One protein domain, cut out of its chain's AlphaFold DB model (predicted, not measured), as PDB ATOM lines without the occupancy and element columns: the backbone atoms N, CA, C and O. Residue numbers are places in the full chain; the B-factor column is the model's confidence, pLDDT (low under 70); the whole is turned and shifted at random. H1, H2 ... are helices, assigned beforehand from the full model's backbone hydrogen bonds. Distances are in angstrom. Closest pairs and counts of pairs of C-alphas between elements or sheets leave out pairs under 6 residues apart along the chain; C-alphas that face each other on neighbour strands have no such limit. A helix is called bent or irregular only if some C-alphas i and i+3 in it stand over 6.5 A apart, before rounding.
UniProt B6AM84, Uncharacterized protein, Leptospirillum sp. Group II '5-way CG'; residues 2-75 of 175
ATOM      1  N   ARG A   2     310.960  84.371 143.326       47.62
ATOM      2  CA  ARG A   2     311.547  85.207 144.413       47.62
ATOM      3  C   ARG A   2     313.046  84.975 144.697       47.62
ATOM      4  O   ARG A   2     313.532  85.396 145.732       47.62
ATOM      5  N   ALA A   3     313.808  84.381 143.774       44.19
ATOM      6  CA  ALA A   3     315.247  84.138 143.984       44.19
ATOM      7  C   ALA A   3     316.181  85.190 143.342       44.19
ATOM      8  O   ALA A   3     317.325  85.330 143.757       44.19
ATOM      9  N   LYS A   4     315.710  85.988 142.369       47.88
ATOM     10  CA  LYS A   4     316.587  86.917 141.619       47.88
ATOM     11  C   LYS A   4     316.934  88.220 142.362       47.88
ATOM     12  O   LYS A   4     317.940  88.844 142.045       47.88
ATOM     13  N   LYS A   5     316.121  88.625 143.347       44.69
ATOM     14  CA  LYS A   5     316.330  89.859 144.136       44.69
ATOM     15  C   LYS A   5     317.255  89.652 145.345       44.69
ATOM     16  O   LYS A   5     317.920  90.585 145.774       44.69
ATOM     17  N   ALA A   6     317.315  88.428 145.878       48.25
ATOM     18  CA  ALA A   6     318.164  88.103 147.025       48.25
ATOM     19  C   ALA A   6     319.649  88.013 146.628       48.25
ATOM     20  O   ALA A   6     320.496  88.551 147.329       48.25
ATOM     21  N   GLY A   7     319.963  87.423 145.467       53.03
ATOM     22  CA  GLY A   7     321.348  87.330 144.981       53.03
ATOM     23  C   GLY A   7     321.984  88.689 144.664       53.03
ATOM     24  O   GLY A   7     323.157  88.903 144.952       53.03
ATOM     25  N   THR A   8     321.201  89.638 144.145       58.88
ATOM     26  CA  THR A   8     321.651  91.015 143.881       58.88
ATOM     27  C   THR A   8     321.866  91.810 145.168       58.88
ATOM     28  O   THR A   8     322.874  92.499 145.288       58.88
ATOM     29  N   ALA A   9     320.979  91.670 146.159       57.00
ATOM     30  CA  ALA A   9     321.148  92.312 147.463       57.00
ATOM     31  C   ALA A   9     322.387  91.791 148.214       57.00
ATOM     32  O   ALA A   9     323.141  92.588 148.767       57.00
ATOM     33  N   VAL A  10     322.643  90.478 148.185       59.72
ATOM     34  CA  VAL A  10     323.821  89.865 148.827       59.72
ATOM     35  C   VAL A  10     325.123  90.267 148.125       59.72
ATOM     36  O   VAL A  10     326.092  90.592 148.800       59.72
ATOM     37  N   ALA A  11     325.148  90.339 146.789       59.88
ATOM     38  CA  ALA A  11     326.316  90.825 146.047       59.88
ATOM     39  C   ALA A  11     326.631  92.307 146.341       59.88
ATOM     40  O   ALA A  11     327.795  92.668 146.508       59.88
ATOM     41  N   LEU A  12     325.601  93.153 146.461       58.25
ATOM     42  CA  LEU A  12     325.748  94.563 146.843       58.25
ATOM     43  C   LEU A  12     326.238  94.722 148.290       58.25
ATOM     44  O   LEU A  12     327.136  95.519 148.542       58.25
ATOM     45  N   LEU A  13     325.704  93.935 149.230       53.59
ATOM     46  CA  LEU A  13     326.139  93.921 150.632       53.59
ATOM     47  C   LEU A  13     327.592  93.446 150.787       53.59
ATOM     48  O   LEU A  13     328.365  94.097 151.485       53.59
ATOM     49  N   CYS A  14     327.994  92.382 150.081       51.94
ATOM     50  CA  CYS A  14     329.385  91.923 150.051       51.94
ATOM     51  C   CYS A  14     330.327  92.975 149.434       51.94
ATOM     52  O   CYS A  14     331.433  93.184 149.936       51.94
ATOM     53  N   GLY A  15     329.879  93.690 148.395       55.50
ATOM     54  CA  GLY A  15     330.595  94.839 147.838       55.50
ATOM     55  C   GLY A  15     330.818  95.940 148.877       55.50
ATOM     56  O   GLY A  15     331.950  96.365 149.084       55.50
ATOM     57  N   ILE A  16     329.777  96.339 149.615       54.38
ATOM     58  CA  ILE A  16     329.864  97.369 150.666       54.38
ATOM     59  C   ILE A  16     330.834  96.954 151.791       54.38
ATOM     60  O   ILE A  16     331.604  97.781 152.284       54.38
ATOM     61  N   THR A  17     330.875  95.667 152.156       50.12
ATOM     62  CA  THR A  17     331.836  95.160 153.153       50.12
ATOM     63  C   THR A  17     333.284  95.122 152.647       50.12
ATOM     64  O   THR A  17     334.206  95.327 153.431       50.12
ATOM     65  N   LEU A  18     333.514  94.945 151.339       50.00
ATOM     66  CA  LEU A  18     334.847  95.063 150.725       50.00
ATOM     67  C   LEU A  18     335.284  96.530 150.569       50.00
ATOM     68  O   LEU A  18     336.471  96.841 150.668       50.00
ATOM     69  N   LEU A  19     334.333  97.453 150.402       51.59
ATOM     70  CA  LEU A  19     334.589  98.897 150.413       51.59
ATOM     71  C   LEU A  19     334.898  99.445 151.816       51.59
ATOM     72  O   LEU A  19     335.425 100.551 151.925       51.59
ATOM     73  N   SER A  20     334.655  98.674 152.883       46.00
ATOM     74  CA  SER A  20     334.940  99.078 154.273       46.00
ATOM     75  C   SER A  20     336.437  99.299 154.557       46.00
ATOM     76  O   SER A  20     336.786  99.812 155.617       46.00
ATOM     77  N   GLY A  21     337.321  98.935 153.617       49.72
ATOM     78  CA  GLY A  21     338.764  99.193 153.664       49.72
ATOM     79  C   GLY A  21     339.338  99.960 152.460       49.72
ATOM     80  O   GLY A  21     340.548 100.165 152.421       49.72
ATOM     81  N   CYS A  22     338.522 100.399 151.491       56.38
ATOM     82  CA  CYS A  22     338.984 101.067 150.259       56.38
ATOM     83  C   CYS A  22     338.678 102.578 150.268       56.38
ATOM     84  O   CYS A  22     338.097 103.128 149.334       56.38
ATOM     85  N   TYR A  23     339.058 103.272 151.343       60.53
ATOM     86  CA  TYR A  23     339.144 104.733 151.312       60.53
ATOM     87  C   TYR A  23     340.444 105.103 150.583       60.53
ATOM     88  O   TYR A  23     341.506 105.071 151.193       60.53
ATOM     89  N   GLY A  24     340.390 105.342 149.270       65.25
ATOM     90  CA  GLY A  24     341.558 105.749 148.476       65.25
ATOM     91  C   GLY A  24     341.702 107.269 148.361       65.25
ATOM     92  O   GLY A  24     340.846 108.022 148.822       65.25
ATOM     93  N   GLN A  25     342.799 107.746 147.766       73.25
ATOM     94  CA  GLN A  25     343.126 109.180 147.739       73.25
ATOM     95  C   GLN A  25     342.278 110.017 146.771       73.25
ATOM     96  O   GLN A  25     342.409 111.242 146.794       73.25
ATOM     97  N   PHE A  26     341.448 109.396 145.920       84.62
ATOM     98  CA  PHE A  26     340.705 110.088 144.852       84.62
ATOM     99  C   PHE A  26     341.613 111.024 144.039       84.62
ATOM    100  O   PHE A  26     341.356 112.221 143.859       84.62
ATOM    101  N   ALA A  27     342.764 110.487 143.639       82.38
ATOM    102  CA  ALA A  27     343.859 111.278 143.106       82.38
ATOM    103  C   ALA A  27     343.524 111.916 141.756       82.38
ATOM    104  O   ALA A  27     344.008 113.019 141.473       82.38
ATOM    105  N   LEU A  28     342.691 111.268 140.936       83.94
ATOM    106  CA  LEU A  28     342.267 111.829 139.660       83.94
ATOM    107  C   LEU A  28     341.337 113.030 139.878       83.94
ATOM    108  O   LEU A  28     341.594 114.106 139.330       83.94
ATOM    109  N   VAL A  29     340.333 112.901 140.753       85.56
ATOM    110  CA  VAL A  29     339.447 114.021 141.132       85.56
ATOM    111  C   VAL A  29     340.250 115.187 141.713       85.56
ATOM    112  O   VAL A  29     340.071 116.334 141.297       85.56
ATOM    113  N   HIS A  30     341.192 114.918 142.621       84.88
ATOM    114  CA  HIS A  30     342.050 115.953 143.206       84.88
ATOM    115  C   HIS A  30     342.928 116.659 142.167       84.88
ATOM    116  O   HIS A  30     343.154 117.869 142.261       84.88
ATOM    117  N   THR A  31     343.421 115.923 141.172       85.00
ATOM    118  CA  THR A  31     344.227 116.487 140.084       85.00
ATOM    119  C   THR A  31     343.391 117.431 139.221       85.00
ATOM    120  O   THR A  31     343.833 118.547 138.944       85.00
ATOM    121  N   LEU A  32     342.155 117.050 138.887       86.94
ATOM    122  CA  LEU A  32     341.214 117.917 138.172       86.94
ATOM    123  C   LEU A  32     340.845 119.162 138.983       86.94
ATOM    124  O   LEU A  32     340.812 120.274 138.455       86.94
ATOM    125  N   TYR A  33     340.620 119.003 140.288       86.31
ATOM    126  CA  TYR A  33     340.328 120.126 141.176       86.31
ATOM    127  C   TYR A  33     341.506 121.104 141.267       86.31
ATOM    128  O   TYR A  33     341.314 122.322 141.266       86.31
ATOM    129  N   LYS A  34     342.739 120.583 141.297       86.88
ATOM    130  CA  LYS A  34     343.963 121.390 141.280       86.88
ATOM    131  C   LYS A  34     344.126 122.135 139.957       86.88
ATOM    132  O   LYS A  34     344.456 123.315 139.991       86.88
ATOM    133  N   ALA A  35     343.872 121.476 138.825       86.44
ATOM    134  CA  ALA A  35     343.918 122.101 137.503       86.44
ATOM    135  C   ALA A  35     342.905 123.252 137.392       86.44
ATOM    136  O   ALA A  35     343.268 124.364 137.025       86.44
ATOM    137  N   ASN A  36     341.665 123.033 137.833       87.12
ATOM    138  CA  ASN A  36     340.651 124.086 137.904       87.12
ATOM    139  C   ASN A  36     341.063 125.227 138.864       87.12
ATOM    140  O   ASN A  36     340.846 126.406 138.595       87.12
ATOM    141  N   GLY A  37     341.733 124.893 139.968       85.62
ATOM    142  CA  GLY A  37     342.275 125.859 140.924       85.62
ATOM    143  C   GLY A  37     343.391 126.767 140.390       85.62
ATOM    144  O   GLY A  37     343.631 127.807 141.001       85.62
ATOM    145  N   GLN A  38     344.045 126.422 139.274       88.75
ATOM    146  CA  GLN A  38     345.063 127.269 138.629       88.75
ATOM    147  C   GLN A  38     344.458 128.455 137.861       88.75
ATOM    148  O   GLN A  38     345.170 129.402 137.523       88.75
ATOM    149  N   VAL A  39     343.146 128.439 137.608       89.19
ATOM    150  CA  VAL A  39     342.439 129.546 136.960       89.19
ATOM    151  C   VAL A  39     342.317 130.716 137.941       89.19
ATOM    152  O   VAL A  39     341.596 130.639 138.936       89.19
ATOM    153  N   GLN A  40     343.017 131.819 137.653       85.88
ATOM    154  CA  GLN A  40     343.103 132.973 138.560       85.88
ATOM    155  C   GLN A  40     341.787 133.757 138.688       85.88
ATOM    156  O   GLN A  40     341.494 134.321 139.742       85.88
ATOM    157  N   ASN A  41     340.966 133.799 137.632       91.94
ATOM    158  CA  ASN A  41     339.692 134.511 137.659       91.94
ATOM    159  C   ASN A  41     338.603 133.655 138.327       91.94
ATOM    160  O   ASN A  41     338.240 132.589 137.827       91.94
ATOM    161  N   LYS A  42     338.033 134.158 139.430       87.44
ATOM    162  CA  LYS A  42     336.999 133.466 140.223       87.44
ATOM    163  C   LYS A  42     335.754 133.062 139.421       87.44
ATOM    164  O   LYS A  42     335.187 131.999 139.673       87.44
ATOM    165  N   TRP A  43     335.340 133.883 138.456       91.19
ATOM    166  CA  TRP A  43     334.160 133.630 137.629       91.19
ATOM    167  C   TRP A  43     334.456 132.586 136.558       91.19
ATOM    168  O   TRP A  43     333.662 131.673 136.366       91.19
ATOM    169  N   ALA A  44     335.638 132.659 135.939       87.00
ATOM    170  CA  ALA A  44     336.092 131.651 134.982       87.00
ATOM    171  C   ALA A  44     336.279 130.279 135.650       87.00
ATOM    172  O   ALA A  44     335.830 129.272 135.115       87.00
ATOM    173  N   ARG A  45     336.859 130.238 136.857       91.81
ATOM    174  CA  ARG A  45     336.989 129.011 137.659       91.81
ATOM    175  C   ARG A  45     335.626 128.415 138.019       91.81
ATOM    176  O   ARG A  45     335.425 127.208 137.914       91.81
ATOM    177  N   SER A  46     334.673 129.251 138.425       86.19
ATOM    178  CA  SER A  46     333.316 128.792 138.752       86.19
ATOM    179  C   SER A  46     332.580 128.281 137.509       86.19
ATOM    180  O   SER A  46     331.966 127.220 137.562       86.19
ATOM    181  N   GLY A  47     332.711 128.976 136.374       89.12
ATOM    182  CA  GLY A  47     332.157 128.543 135.089       89.12
ATOM    183  C   GLY A  47     332.760 127.229 134.588       89.12
ATOM    184  O   GLY A  47     332.024 126.345 134.164       89.12
ATOM    185  N   LEU A  48     334.080 127.053 134.711       89.19
ATOM    186  CA  LEU A  48     334.760 125.801 134.369       89.19
ATOM    187  C   LEU A  48     334.305 124.648 135.269       89.19
ATOM    188  O   LEU A  48     334.061 123.549 134.780       89.19
ATOM    189  N   THR A  49     334.121 124.912 136.566       89.19
ATOM    190  CA  THR A  49     333.560 123.929 137.506       89.19
ATOM    191  C   THR A  49     332.154 123.513 137.076       89.19
ATOM    192  O   THR A  49     331.876 122.322 136.983       89.19
ATOM    193  N   ALA A  50     331.282 124.479 136.770       88.00
ATOM    194  CA  ALA A  50     329.918 124.206 136.323       88.00
ATOM    195  C   ALA A  50     329.900 123.393 135.020       88.00
ATOM    196  O   ALA A  50     329.161 122.420 134.918       88.00
ATOM    197  N   LEU A  51     330.759 123.735 134.056       90.56
ATOM    198  CA  LEU A  51     330.902 122.986 132.808       90.56
ATOM    199  C   LEU A  51     331.366 121.543 133.054       90.56
ATOM    200  O   LEU A  51     330.812 120.619 132.469       90.56
ATOM    201  N   MET A  52     332.353 121.343 133.930       88.56
ATOM    202  CA  MET A  52     332.866 120.013 134.277       88.56
ATOM    203  C   MET A  52     331.833 119.146 135.008       88.56
ATOM    204  O   MET A  52     331.854 117.935 134.826       88.56
ATOM    205  N   VAL A  53     330.925 119.742 135.786       87.56
ATOM    206  CA  VAL A  53     329.794 119.034 136.421       87.56
ATOM    207  C   VAL A  53     328.690 118.714 135.405       87.56
ATOM    208  O   VAL A  53     328.114 117.633 135.432       87.56
ATOM    209  N   ILE A  54     328.399 119.625 134.469       89.00
ATOM    210  CA  ILE A  54     327.414 119.382 133.399       89.00
ATOM    211  C   ILE A  54     327.903 118.297 132.421       89.00
ATOM    212  O   ILE A  54     327.088 117.542 131.897       89.00
ATOM    213  N   LEU A  55     329.216 118.224 132.164       89.50
ATOM    214  CA  LEU A  55     329.868 117.247 131.280       89.50
ATOM    215  C   LEU A  55     330.436 116.035 132.045       89.50
ATOM    216  O   LEU A  55     331.552 115.615 131.760       89.50
ATOM    217  N   PRO A  56     329.661 115.449 132.965       87.44
ATOM    218  CA  PRO A  56     330.049 114.601 134.109       87.44
ATOM    219  C   PRO A  56     331.547 114.270 134.337       87.44
ATOM    220  O   PRO A  56     331.916 113.116 134.570       87.44
ATOM    221  N   VAL A  57     332.459 115.243 134.260       89.38
ATOM    222  CA  VAL A  57     333.909 114.982 134.232       89.38
ATOM    223  C   VAL A  57     334.377 114.541 135.613       89.38
ATOM    224  O   VAL A  57     335.175 113.611 135.738       89.38
ATOM    225  N   TYR A  58     333.866 115.192 136.662       85.25
ATOM    226  CA  TYR A  58     334.193 114.852 138.045       85.25
ATOM    227  C   TYR A  58     333.595 113.505 138.453       85.25
ATOM    228  O   TYR A  58     334.208 112.765 139.219       85.25
ATOM    229  N   GLU A  59     332.438 113.165 137.901       87.19
ATOM    230  CA  GLU A  59     331.712 111.927 138.121       87.19
ATOM    231  C   GLU A  59     332.454 110.750 137.483       87.19
ATOM    232  O   GLU A  59     332.699 109.745 138.151       87.19
ATOM    233  N   PHE A  60     332.897 110.888 136.226       88.44
ATOM    234  CA  PHE A  60     333.732 109.877 135.574       88.44
ATOM    235  C   PHE A  60     335.092 109.727 136.254       88.44
ATOM    236  O   PHE A  60     335.568 108.604 136.424       88.44
ATOM    237  N   ALA A  61     335.703 110.831 136.685       87.06
ATOM    238  CA  ALA A  61     336.954 110.781 137.430       87.06
ATOM    239  C   ALA A  61     336.787 110.078 138.782       87.06
ATOM    240  O   ALA A  61     337.586 109.207 139.117       87.06
ATOM    241  N   GLY A  62     335.722 110.395 139.523       84.56
ATOM    242  CA  GLY A  62     335.406 109.757 140.800       84.56
ATOM    243  C   GLY A  62     335.107 108.269 140.646       84.56
ATOM    244  O   GLY A  62     335.585 107.460 141.439       84.56
ATOM    245  N   LEU A  63     334.384 107.883 139.593       86.31
ATOM    246  CA  LEU A  63     334.128 106.478 139.281       86.31
ATOM    247  C   LEU A  63     335.419 105.740 138.899       86.31
ATOM    248  O   LEU A  63     335.646 104.619 139.354       86.31
ATOM    249  N   GLY A  64     336.285 106.376 138.108       85.06
ATOM    250  CA  GLY A  64     337.606 105.852 137.760       85.06
ATOM    251  C   GLY A  64     338.502 105.672 138.985       85.06
ATOM    252  O   GLY A  64     339.155 104.637 139.121       85.06
ATOM    253  N   ASP A  65     338.487 106.625 139.918       83.88
ATOM    254  CA  ASP A  65     339.174 106.489 141.202       83.88
ATOM    255  C   ASP A  65     338.624 105.294 141.993       83.88
ATOM    256  O   ASP A  65     339.402 104.458 142.436       83.88
ATOM    257  N   VAL A  66     337.304 105.129 142.114       82.81
ATOM    258  CA  VAL A  66     336.706 104.018 142.883       82.81
ATOM    259  C   VAL A  66     336.979 102.646 142.262       82.81
ATOM    260  O   VAL A  66     337.258 101.697 142.990       82.81
ATOM    261  N   ILE A  67     336.886 102.517 140.936       81.38
ATOM    262  CA  ILE A  67     336.966 101.215 140.252       81.38
ATOM    263  C   ILE A  67     338.410 100.820 139.928       81.38
ATOM    264  O   ILE A  67     338.739  99.635 139.955       81.38
ATOM    265  N   ILE A  68     339.269 101.787 139.598       82.00
ATOM    266  CA  ILE A  68     340.597 101.523 139.033       82.00
ATOM    267  C   ILE A  68     341.685 101.981 139.999       82.00
ATOM    268  O   ILE A  68     342.467 101.164 140.488       82.00
ATOM    269  N   PHE A  69     341.751 103.279 140.297       83.94
ATOM    270  CA  PHE A  69     342.939 103.837 140.946       83.94
ATOM    271  C   PHE A  69     343.012 103.537 142.444       83.94
ATOM    272  O   PHE A  69     344.083 103.170 142.914       83.94
ATOM    273  N   ASN A  70     341.902 103.610 143.181       81.88
ATOM    274  CA  ASN A  70     341.848 103.310 144.615       81.88
ATOM    275  C   ASN A  70     342.113 101.816 144.903       81.88
ATOM    276  O   ASN A  70     342.876 101.529 145.828       81.88
ATOM    277  N   PRO A  71     341.594 100.846 144.118       80.88
ATOM    278  CA  PRO A  71     341.993  99.445 144.255       80.88
ATOM    279  C   PRO A  71     343.474  99.212 143.944       80.88
ATOM    280  O   PRO A  71     344.156  98.535 144.713       80.88
ATOM    281  N   ILE A  72     344.007  99.796 142.863       79.75
ATOM    282  CA  ILE A  72     345.441  99.686 142.541       79.75
ATOM    283  C   ILE A  72     346.285 100.276 143.672       79.75
ATOM    284  O   ILE A  72     347.250  99.654 144.110       79.75
ATOM    285  N   GLU A  73     345.915 101.455 144.166       77.38
ATOM    286  CA  GLU A  73     346.570 102.126 145.283       77.38
ATOM    287  C   GLU A  73     346.582 101.239 146.540       77.38
ATOM    288  O   GLU A  73     347.616 101.121 147.197       77.38
ATOM    289  N   PHE A  74     345.465 100.570 146.838       75.69
ATOM    290  CA  PHE A  74     345.332  99.685 147.993       75.69
ATOM    291  C   PHE A  74     346.310  98.502 147.938       75.69
ATOM    292  O   PHE A  74     347.025  98.243 148.907       75.69
ATOM    293  N   TRP A  75     346.391  97.807 146.799       75.94
ATOM    294  CA  TRP A  75     347.260  96.632 146.650       75.94
ATOM    295  C   TRP A  75     348.734  96.993 146.452       75.94
ATOM    296  O   TRP A  75     349.612  96.311 146.976       75.94
TER     297      TRP A  75
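Overview. This is residues 2 to 75 of the 175 residues of an uncharacterized protein of Leptospirillum sp. Group II '5-way CG' (UniProt B6AM84). Three helices, H2, H3 and H4, make a triangle: H2 and H3 form a helical hairpin, H4 turns a corner from the end of H3 and packs on H2. Residues 2 to 18, mostly H1, stick out from this body as a free arm. The printed part has 74 residues with four named helices, H1 to H4 along the chain, and no named strand; the class is all helix. It is only just extended, close to loose, with a radius of gyration of the C-alphas of 17.0 A, and flat, spanning 56 by 31 by 14 A.

Arrangement. H4, residues 57 to 75, has a kink of 37 degrees near residue 64 and is only just irregular, with C-alphas 67 and 70 6.9 A apart. It touches H2, residues 27 to 37, at a steep tilt of 41 degrees, opposite ways; the closest C-alphas, of Val 29 and Ala 61, are 5.5 A apart. H3, residues 42 to 54, touches H2 with residues 45 to 49 alone, the closest C-alphas being those of Asn 36 and Arg 45, 6.1 A apart. This hairpin's helices run opposite ways at a steep tilt of 37 degrees, only just past shallow. H3 and H4 are close but not clearly touching, about perpendicular at 77 degrees, with the closest C-alphas, of Met 52 and Tyr 58, 6.5 A apart. H1, residues 4 to 19, is apart from H2, H3 and H4. In H2 and H3 every O i to N i+4 pair is within hydrogen-bond range; in H1 11 of 12 are, in H4 13 of 15.

Along the chain. H4 is 25.9 A long and ends at C-alpha 75 (347.260, 96.632, 146.650). H2 measures 14.8 A and H3 18.4 A. H1, 23.3 A long, begins at C-alpha 4 (316.587, 86.917, 141.619).

Size, cuts and confidence. The C-alphas farthest apart, of Arg 2 and Gln 40, are 57.5 A apart. The printed part has no cut and no long link. Residues 2 to 24 have pLDDT under 70.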